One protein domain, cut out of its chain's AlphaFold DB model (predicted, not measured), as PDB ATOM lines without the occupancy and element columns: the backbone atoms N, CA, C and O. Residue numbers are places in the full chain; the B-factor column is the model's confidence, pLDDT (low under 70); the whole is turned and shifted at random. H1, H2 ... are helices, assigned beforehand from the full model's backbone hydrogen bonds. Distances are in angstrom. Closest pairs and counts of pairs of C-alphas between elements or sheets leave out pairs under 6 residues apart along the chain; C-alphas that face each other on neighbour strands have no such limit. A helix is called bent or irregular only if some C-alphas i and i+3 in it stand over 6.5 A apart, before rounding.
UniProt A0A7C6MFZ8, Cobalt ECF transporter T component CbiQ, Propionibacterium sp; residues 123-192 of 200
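What this domain is: This is residues 123 to 192 of the 200 residues of the protein "Cobalt ECF transporter T component CbiQ" of Propionibacterium sp (UniProt A0A7C6MFZ8). The longest helix, H2, and H1 before it make a long helical hairpin, side by side near their link and splayed like a narrow V toward the two ends, where residues 123 to 134 and 178 to 192 stand free. The 70 printed residues, with two named helices in the order H1, H2, are all helix in class and form a loose rod of 48 by 20 by 16 A, radius of gyration of the C-alphas 15.5 A.

Where its parts are: Find C-alpha 160 at (-26.783, -18.901, 13.364); from there H2, residues 160 to 190, runs 45.4 A. It is irregular: C-alphas 161 and 164 are 7.2 A apart. H1, residues 123 to 152, begins at C-alpha 123 (-62.285, -3.868, 31.194) and runs 43.5 A, with a kink of 35 degrees near residue 135. H1 is neither bent nor irregular, but only just: C-alphas 134 and 137 are 6.3 A apart.

How they stand to each other: Look at residues 165 to 177 of H2, which alone touch H1, at its residues 139 to 150; the closest C-alphas, of Leu 146 and Ala 169, are 6.5 A apart. The helices run opposite ways at a steep tilt of 39 degrees. O i to N i+4 pairs are within hydrogen-bond range in 24 of 26 for H1 and 25 of 27 for H2.

The domain as a whole: The farthest C-alphas, of Thr 159 and Gly 192, are 48.5 A apart. The printed part has no cut, its link is short, and no printed residue is under 70 in pLDDT.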
ATOM      1  N   GLU A 123     -61.915  -2.454  31.236       85.94
ATOM      2  CA  GLU A 123     -62.285  -3.868  31.194       85.94
ATOM      3  C   GLU A 123     -61.711  -4.602  29.959       85.94
ATOM      4  O   GLU A 123     -61.108  -5.660  30.170       85.94
ATOM      5  N   PRO A 124     -61.729  -4.040  28.725       88.06
ATOM      6  CA  PRO A 124     -61.151  -4.703  27.552       88.06
ATOM      7  C   PRO A 124     -59.669  -5.058  27.718       88.06
ATOM      8  O   PRO A 124     -59.253  -6.171  27.399       88.06
ATOM      9  N   LEU A 125     -58.863  -4.158  28.293       88.19
ATOM     10  CA  LEU A 125     -57.432  -4.403  28.512       88.19
ATOM     11  C   LEU A 125     -57.204  -5.536  29.513       88.19
ATOM     12  O   LEU A 125     -56.317  -6.372  29.342       88.19
ATOM     13  N   THR A 126     -58.021  -5.588  30.563       89.38
ATOM     14  CA  THR A 126     -57.890  -6.618  31.598       89.38
ATOM     15  C   THR A 126     -58.377  -7.982  31.116       89.38
ATOM     16  O   THR A 126     -57.787  -8.995  31.493       89.38
ATOM     17  N   GLN A 127     -59.380  -8.018  30.234       87.94
ATOM     18  CA  GLN A 127     -59.827  -9.232  29.553       87.94
ATOM     19  C   GLN A 127     -58.748  -9.760  28.607       87.94
ATOM     20  O   GLN A 127     -58.384 -10.932  28.703       87.94
ATOM     21  N   ILE A 128     -58.167  -8.894  27.765       90.44
ATOM     22  CA  ILE A 128     -57.033  -9.256  26.900       90.44
ATOM     23  C   ILE A 128     -55.885  -9.813  27.746       90.44
ATOM     24  O   ILE A 128     -55.347 -10.870  27.429       90.44
ATOM     25  N   GLY A 129     -55.553  -9.163  28.867       90.69
ATOM     26  CA  GLY A 129     -54.521  -9.637  29.787       90.69
ATOM     27  C   GLY A 129     -54.819 -11.012  30.394       90.69
ATOM     28  O   GLY A 129     -53.922 -11.851  30.472       90.69
ATOM     29  N   GLN A 130     -56.066 -11.286  30.790       89.44
ATOM     30  CA  GLN A 130     -56.469 -12.595  31.327       89.44
ATOM     31  C   GLN A 130     -56.387 -13.693  30.266       89.44
ATOM     32  O   GLN A 130     -55.856 -14.775  30.533       89.44
ATOM     33  N   PHE A 131     -56.869 -13.411  29.054       89.69
ATOM     34  CA  PHE A 131     -56.711 -14.315  27.922       89.69
ATOM     35  C   PHE A 131     -55.234 -14.570  27.632       89.69
ATOM     36  O   PHE A 131     -54.831 -15.724  27.509       89.69
ATOM     37  N   PHE A 132     -54.414 -13.521  27.605       91.62
ATOM     38  CA  PHE A 132     -52.978 -13.637  27.398       91.62
ATOM     39  C   PHE A 132     -52.321 -14.513  28.468       91.62
ATOM     40  O   PHE A 132     -51.632 -15.463  28.112       91.62
ATOM     41  N   ALA A 133     -52.584 -14.283  29.759       90.44
ATOM     42  CA  ALA A 133     -52.035 -15.095  30.849       90.44
ATOM     43  C   ALA A 133     -52.399 -16.585  30.703       90.44
ATOM     44  O   ALA A 133     -51.535 -17.457  30.831       90.44
ATOM     45  N   ARG A 134     -53.655 -16.881  30.346       88.12
ATOM     46  CA  ARG A 134     -54.123 -18.252  30.103       88.12
ATOM     47  C   ARG A 134     -53.452 -18.890  28.884       88.12
ATOM     48  O   ARG A 134     -53.055 -20.051  28.946       88.12
ATOM     49  N   TYR A 135     -53.335 -18.158  27.778       90.75
ATOM     50  CA  TYR A 135     -52.826 -18.698  26.515       90.75
ATOM     51  C   TYR A 135     -51.303 -18.701  26.407       90.75
ATOM     52  O   TYR A 135     -50.758 -19.509  25.657       90.75
ATOM     53  N   LEU A 136     -50.600 -17.876  27.182       91.75
ATOM     54  CA  LEU A 136     -49.142 -17.819  27.183       91.75
ATOM     55  C   LEU A 136     -48.533 -19.181  27.531       91.75
ATOM     56  O   LEU A 136     -47.587 -19.613  26.878       91.75
ATOM     57  N   THR A 137     -49.106 -19.888  28.507       90.31
ATOM     58  CA  THR A 137     -48.648 -21.229  28.908       90.31
ATOM     59  C   THR A 137     -48.845 -22.259  27.793       90.31
ATOM     60  O   THR A 137     -47.949 -23.057  27.514       90.31
ATOM     61  N   VAL A 138     -49.975 -22.195  27.084       91.19
ATOM     62  CA  VAL A 138     -50.285 -23.065  25.941       91.19
ATOM     63  C   VAL A 138     -49.319 -22.807  24.784       91.19
ATOM     64  O   VAL A 138     -48.737 -23.743  24.230       91.19
ATOM     65  N   THR A 139     -49.117 -21.540  24.427       91.69
ATOM     66  CA  THR A 139     -48.208 -21.135  23.350       91.69
ATOM     67  C   THR A 139     -46.757 -21.468  23.697       91.69
ATOM     68  O   THR A 139     -46.036 -21.985  22.845       91.69
ATOM     69  N   ALA A 140     -46.344 -21.287  24.955       93.38
ATOM     70  CA  ALA A 140     -45.027 -21.698  25.437       93.38
ATOM     71  C   ALA A 140     -44.823 -23.218  25.331       93.38
ATOM     72  O   ALA A 140     -43.768 -23.660  24.882       93.38
ATOM     73  N   GLY A 141     -45.839 -24.024  25.658       94.19
ATOM     74  CA  GLY A 141     -45.784 -25.477  25.472       94.19
ATOM     75  C   GLY A 141     -45.621 -25.882  24.003       94.19
ATOM     76  O   GLY A 141     -44.815 -26.759  23.681       94.19
ATOM     77  N   ARG A 142     -46.324 -25.202  23.084       93.56
ATOM     78  CA  ARG A 142     -46.168 -25.409  21.631       93.56
ATOM     79  C   ARG A 142     -44.773 -25.029  21.149       93.56
ATOM     80  O   ARG A 142     -44.173 -25.785  20.387       93.56
ATOM     81  N   TRP A 143     -44.256 -23.893  21.610       93.69
ATOM     82  CA  TRP A 143     -42.892 -23.466  21.319       93.69
ATOM     83  C   TRP A 143     -41.878 -24.513  21.784       93.69
ATOM     84  O   TRP A 143     -41.089 -24.992  20.979       93.69
ATOM     85  N   GLN A 144     -41.970 -24.976  23.033       93.12
ATOM     86  CA  GLN A 144     -41.088 -26.016  23.569       93.12
ATOM     87  C   GLN A 144     -41.169 -27.335  22.787       93.12
ATOM     88  O   GLN A 144     -40.161 -28.027  22.636       93.12
ATOM     89  N   ALA A 145     -42.348 -27.717  22.290       92.62
ATOM     90  CA  ALA A 145     -42.495 -28.893  21.434       92.62
ATOM     91  C   ALA A 145     -41.789 -28.706  20.078       92.62
ATOM     92  O   ALA A 145     -41.049 -29.590  19.649       92.62
ATOM     93  N   LEU A 146     -41.958 -27.543  19.440       91.50
ATOM     94  CA  LEU A 146     -41.279 -27.201  18.185       91.50
ATOM     95  C   LEU A 146     -39.757 -27.120  18.358       91.50
ATOM     96  O   LEU A 146     -39.024 -27.633  17.515       91.50
ATOM     97  N   SER A 147     -39.271 -26.524  19.450       89.56
ATOM     98  CA  SER A 147     -37.839 -26.450  19.756       89.56
ATOM     99  C   SER A 147     -37.236 -27.839  19.975       89.56
ATOM    100  O   SER A 147     -36.168 -28.127  19.444       89.56
ATOM    101  N   ARG A 148     -37.930 -28.735  20.693       90.62
ATOM    102  CA  ARG A 148     -37.483 -30.129  20.872       90.62
ATOM    103  C   ARG A 148     -37.439 -30.901  19.553       90.62
ATOM    104  O   ARG A 148     -36.486 -31.635  19.320       90.62
ATOM    105  N   ALA A 149     -38.429 -30.712  18.680       90.75
ATOM    106  CA  ALA A 149     -38.448 -31.351  17.364       90.75
ATOM    107  C   ALA A 149     -37.291 -30.880  16.466       90.75
ATOM    108  O   ALA A 149     -36.721 -31.682  15.734       90.75
ATOM    109  N   GLN A 150     -36.921 -29.599  16.536       88.69
ATOM    110  CA  GLN A 150     -35.749 -29.077  15.825       88.69
ATOM    111  C   GLN A 150     -34.442 -29.630  16.396       88.69
ATOM    112  O   GLN A 150     -33.607 -30.103  15.630       88.69
ATOM    113  N   ALA A 151     -34.300 -29.657  17.723       89.25
ATOM    114  CA  ALA A 151     -33.128 -30.241  18.373       89.25
ATOM    115  C   ALA A 151     -32.937 -31.721  17.989       89.25
ATOM    116  O   ALA A 151     -31.822 -32.147  17.701       89.25
ATOM    117  N   ALA A 152     -34.027 -32.491  17.884       90.00
ATOM    118  CA  ALA A 152     -33.990 -33.881  17.424       90.00
ATOM    119  C   ALA A 152     -33.542 -34.039  15.956       90.00
ATOM    120  O   ALA A 152     -33.035 -35.090  15.581       90.00
ATOM    121  N   ARG A 153     -33.694 -32.998  15.127       89.31
ATOM    122  CA  ARG A 153     -33.184 -32.952  13.743       89.31
ATOM    123  C   ARG A 153     -31.710 -32.527  13.664       89.31
ATOM    124  O   ARG A 153     -31.216 -32.289  12.570       89.31
ATOM    125  N   GLY A 154     -31.024 -32.405  14.802       87.88
ATOM    126  CA  GLY A 154     -29.620 -31.996  14.874       87.88
ATOM    127  C   GLY A 154     -29.397 -30.486  14.766       87.88
ATOM    128  O   GLY A 154     -28.261 -30.053  14.601       87.88
ATOM    129  N   LEU A 155     -30.453 -29.670  14.856       85.88
ATOM    130  CA  LEU A 155     -30.321 -28.213  14.870       85.88
ATOM    131  C   LEU A 155     -29.985 -27.737  16.284       85.88
ATOM    132  O   LEU A 155     -30.808 -27.872  17.191       85.88
ATOM    133  N   ASP A 156     -28.809 -27.137  16.458       85.44
ATOM    134  CA  ASP A 156     -28.468 -26.415  17.685       85.44
ATOM    135  C   ASP A 156     -29.106 -25.009  17.654       85.44
ATOM    136  O   ASP A 156     -28.725 -24.181  16.823       85.44
ATOM    137  N   PRO A 157     -30.053 -24.691  18.563       76.00
ATOM    138  CA  PRO A 157     -30.716 -23.386  18.615       76.00
ATOM    139  C   PRO A 157     -29.765 -22.202  18.830       76.00
ATOM    140  O   PRO A 157     -30.167 -21.055  18.636       76.00
ATOM    141  N   ARG A 158     -28.537 -22.457  19.299       81.69
ATOM    142  CA  ARG A 158     -27.542 -21.422  19.608       81.69
ATOM    143  C   ARG A 158     -26.721 -21.002  18.398       81.69
ATOM    144  O   ARG A 158     -26.039 -19.982  18.459       81.69
ATOM    145  N   THR A 159     -26.771 -21.762  17.310       87.69
ATOM    146  CA  THR A 159     -25.967 -21.491  16.120       87.69
ATOM    147  C   THR A 159     -26.758 -20.641  15.120       87.69
ATOM    148  O   THR A 159     -27.938 -20.919  14.890       87.69
ATOM    149  N   PRO A 160     -26.133 -19.659  14.440       88.94
ATOM    150  CA  PRO A 160     -26.783 -18.901  13.364       88.94
ATOM    151  C   PRO A 160     -27.367 -19.784  12.252       88.94
ATOM    152  O   PRO A 160     -28.378 -19.446  11.644       88.94
ATOM    153  N   ALA A 161     -26.782 -20.968  12.040       86.75
ATOM    154  CA  ALA A 161     -27.277 -21.974  11.104       86.75
ATOM    155  C   ALA A 161     -28.709 -22.460  11.410       86.75
ATOM    156  O   ALA A 161     -29.405 -22.909  10.503       86.75
ATOM    157  N   ALA A 162     -29.178 -22.348  12.659       88.06
ATOM    158  CA  ALA A 162     -30.536 -22.727  13.039       88.06
ATOM    159  C   ALA A 162     -31.577 -21.624  12.797       88.06
ATOM    160  O   ALA A 162     -32.775 -21.892  12.889       88.06
ATOM    161  N   TRP A 163     -31.170 -20.396  12.454       89.69
ATOM    162  CA  TRP A 163     -32.098 -19.278  12.259       89.69
ATOM    163  C   TRP A 163     -33.196 -19.552  11.219       89.69
ATOM    164  O   TRP A 163     -34.352 -19.270  11.534       89.69
ATOM    165  N   PRO A 164     -32.921 -20.157  10.043       90.50
ATOM    166  CA  PRO A 164     -33.976 -20.479   9.081       90.50
ATOM    167  C   PRO A 164     -35.013 -21.468   9.631       90.50
ATOM    168  O   PRO A 164     -36.200 -21.369   9.335       90.50
ATOM    169  N   ALA A 165     -34.588 -22.423  10.459       88.38
ATOM    170  CA  ALA A 165     -35.502 -23.373  11.087       88.38
ATOM    171  C   ALA A 165     -36.332 -22.707  12.201       88.38
ATOM    172  O   ALA A 165     -37.532 -22.972  12.336       88.38
ATOM    173  N   LEU A 166     -35.725 -21.784  12.954       88.81
ATOM    174  CA  LEU A 166     -36.412 -20.996  13.975       88.81
ATOM    175  C   LEU A 166     -37.481 -20.084  13.363       88.81
ATOM    176  O   LEU A 166     -38.590 -20.022  13.894       88.81
ATOM    177  N   THR A 167     -37.196 -19.419  12.239       91.50
ATOM    178  CA  THR A 167     -38.183 -18.570  11.552       91.50
ATOM    179  C   THR A 167     -39.350 -19.386  11.006       91.50
ATOM    180  O   THR A 167     -40.500 -18.977  11.161       91.50
ATOM    181  N   GLN A 168     -39.099 -20.582  10.464       91.50
ATOM    182  CA  GLN A 168     -40.167 -21.504  10.058       91.50
ATOM    183  C   GLN A 168     -41.037 -21.926  11.248       91.50
ATOM    184  O   GLN A 168     -42.265 -21.902  11.166       91.50
ATOM    185  N   ALA A 169     -40.421 -22.271  12.381       91.69
ATOM    186  CA  ALA A 169     -41.156 -22.637  13.589       91.69
ATOM    187  C   ALA A 169     -41.990 -21.474  14.145       91.69
ATOM    188  O   ALA A 169     -43.119 -21.693  14.589       91.69
ATOM    189  N   LEU A 170     -41.471 -20.246  14.081       93.12
ATOM    190  CA  LEU A 170     -42.221 -19.038  14.414       93.12
ATOM    191  C   LEU A 170     -43.406 -18.831  13.465       93.12
ATOM    192  O   LEU A 170     -44.505 -18.561  13.941       93.12
ATOM    193  N   GLY A 171     -43.226 -19.034  12.156       94.31
ATOM    194  CA  GLY A 171     -44.311 -18.961  11.173       94.31
ATOM    195  C   GLY A 171     -45.430 -19.969  11.457       94.31
ATOM    196  O   GLY A 171     -46.606 -19.607  11.500       94.31
ATOM    197  N   VAL A 172     -45.071 -21.220  11.760       93.81
ATOM    198  CA  VAL A 172     -46.035 -22.258  12.169       93.81
ATOM    199  C   VAL A 172     -46.748 -21.875  13.467       93.81
ATOM    200  O   VAL A 172     -47.959 -22.068  13.590       93.81
ATOM    201  N   LEU A 173     -46.020 -21.338  14.451       93.81
ATOM    202  CA  LEU A 173     -46.604 -20.902  15.718       93.81
ATOM    203  C   LEU A 173     -47.579 -19.737  15.512       93.81
ATOM    204  O   LEU A 173     -48.654 -19.747  16.111       93.81
ATOM    205  N   PHE A 174     -47.227 -18.775  14.659       94.62
ATOM    206  CA  PHE A 174     -48.062 -17.629  14.317       94.62
ATOM    207  C   PHE A 174     -49.362 -18.073  13.651       94.62
ATOM    208  O   PHE A 174     -50.436 -17.778  14.174       94.62
ATOM    209  N   LEU A 175     -49.277 -18.877  12.584       94.88
ATOM    210  CA  LEU A 175     -50.455 -19.376  11.870       94.88
ATOM    211  C   LEU A 175     -51.390 -20.154  12.809       94.88
ATOM    212  O   LEU A 175     -52.579 -19.859  12.905       94.88
ATOM    213  N   ARG A 176     -50.840 -21.078  13.609       91.69
ATOM    214  CA  ARG A 176     -51.625 -21.856  14.585       91.69
ATOM    215  C   ARG A 176     -52.225 -21.012  15.707       91.69
ATOM    216  O   ARG A 176     -53.194 -21.449  16.332       91.69
ATOM    217  N   SER A 177     -51.612 -19.880  16.045       91.50
ATOM    218  CA  SER A 177     -52.137 -18.953  17.054       91.50
ATOM    219  C   SER A 177     -53.249 -18.090  16.465       91.50
ATOM    220  O   SER A 177     -54.264 -17.905  17.130       91.50
ATOM    221  N   TYR A 178     -53.110 -17.661  15.207       93.81
ATOM    222  CA  TYR A 178     -54.139 -16.939  14.459       93.81
ATOM    223  C   TYR A 178     -55.404 -17.786  14.276       93.81
ATOM    224  O   TYR A 178     -56.475 -17.405  14.745       93.81
ATOM    225  N   GLU A 179     -55.271 -18.993  13.718       94.69
ATOM    226  CA  GLU A 179     -56.402 -19.915  13.538       94.69
ATOM    227  C   GLU A 179     -57.083 -20.253  14.870       94.69
ATOM    228  O   GLU A 179     -58.295 -20.462  14.945       94.69
ATOM    229  N   HIS A 180     -56.301 -20.356  15.951       91.12
ATOM    230  CA  HIS A 180     -56.854 -20.590  17.277       91.12
ATOM    231  C   HIS A 180     -57.627 -19.375  17.789       91.12
ATOM    232  O   HIS A 180     -58.726 -19.555  18.309       91.12
ATOM    233  N   GLY A 181     -57.085 -18.167  17.623       91.50
ATOM    234  CA  GLY A 181     -57.764 -16.920  17.963       91.50
ATOM    235  C   GLY A 181     -59.096 -16.785  17.233       91.50
ATOM    236  O   GLY A 181     -60.106 -16.489  17.862       91.50
ATOM    237  N   GLU A 182     -59.132 -17.129  15.946       93.25
ATOM    238  CA  GLU A 182     -60.358 -17.120  15.150       93.25
ATOM    239  C   GLU A 182     -61.391 -18.135  15.667       93.25
ATOM    240  O   GLU A 182     -62.564 -17.803  15.846       93.25
ATOM    241  N   ARG A 183     -60.963 -19.362  16.004       93.38
ATOM    242  CA  ARG A 183     -61.853 -20.364  16.622       93.38
ATOM    243  C   ARG A 183     -62.392 -19.911  17.977       93.38
ATOM    244  O   ARG A 183     -63.564 -20.133  18.268       93.38
ATOM    245  N   VAL A 184     -61.553 -19.289  18.804       91.75
ATOM    246  CA  VAL A 184     -61.957 -18.766  20.116       91.75
ATOM    247  C   VAL A 184     -62.931 -17.607  19.948       91.75
ATOM    248  O   VAL A 184     -63.963 -17.606  20.607       91.75
ATOM    249  N   HIS A 185     -62.660 -16.679  19.034       90.44
ATOM    250  CA  HIS A 185     -63.541 -15.551  18.755       90.44
ATOM    251  C   HIS A 185     -64.924 -16.016  18.281       90.44
ATOM    252  O   HIS A 185     -65.936 -15.618  18.855       90.44
ATOM    253  N   ARG A 186     -64.989 -16.954  17.326       93.12
ATOM    254  CA  ARG A 186     -66.266 -17.554  16.895       93.12
ATOM    255  C   ARG A 186     -66.999 -18.247  18.051       93.12
ATOM    256  O   ARG A 186     -68.212 -18.113  18.176       93.12
ATOM    257  N   ALA A 187     -66.276 -18.948  18.926       93.75
ATOM    258  CA  ALA A 187     -66.862 -19.571  20.111       93.75
ATOM    259  C   ALA A 187     -67.347 -18.545  21.154       93.75
ATOM    260  O   ALA A 187     -68.323 -18.812  21.852       93.75
ATOM    261  N   MET A 188     -66.688 -17.389  21.270       91.56
ATOM    262  CA  MET A 188     -67.126 -16.283  22.126       91.56
ATOM    263  C   MET A 188     -68.437 -15.688  21.609       91.56
ATOM    264  O   MET A 188     -69.380 -15.569  22.389       91.56
ATOM    265  N   LEU A 189     -68.528 -15.412  20.303       92.69
ATOM    266  CA  LEU A 189     -69.762 -14.940  19.664       92.69
ATOM    267  C   LEU A 189     -70.916 -15.935  19.866       92.69
ATOM    268  O   LEU A 189     -72.003 -15.546  20.281       92.69
ATOM    269  N   ALA A 190     -70.664 -17.236  19.684       93.12
ATOM    270  CA  ALA A 190     -71.665 -18.284  19.907       93.12
ATOM    271  C   ALA A 190     -72.141 -18.393  21.373       93.12
ATOM    272  O   ALA A 190     -73.229 -18.897  21.631       93.12
ATOM    273  N   ARG A 191     -71.340 -17.928  22.342       92.25
ATOM    274  CA  ARG A 191     -71.694 -17.876  23.775       92.25
ATOM    275  C   ARG A 191     -72.348 -16.551  24.183       92.25
ATOM    276  O   ARG A 191     -72.531 -16.323  25.375       92.25
ATOM    277  N   GLY A 192     -72.683 -15.692  23.219       88.62
ATOM    278  CA  GLY A 192     -73.335 -14.408  23.466       88.62
ATOM    279  C   GLY A 192     -72.389 -13.304  23.940       88.62
ATOM    280  O   GLY A 192     -72.842 -12.352  24.566       88.62
TER     281      GLY A 192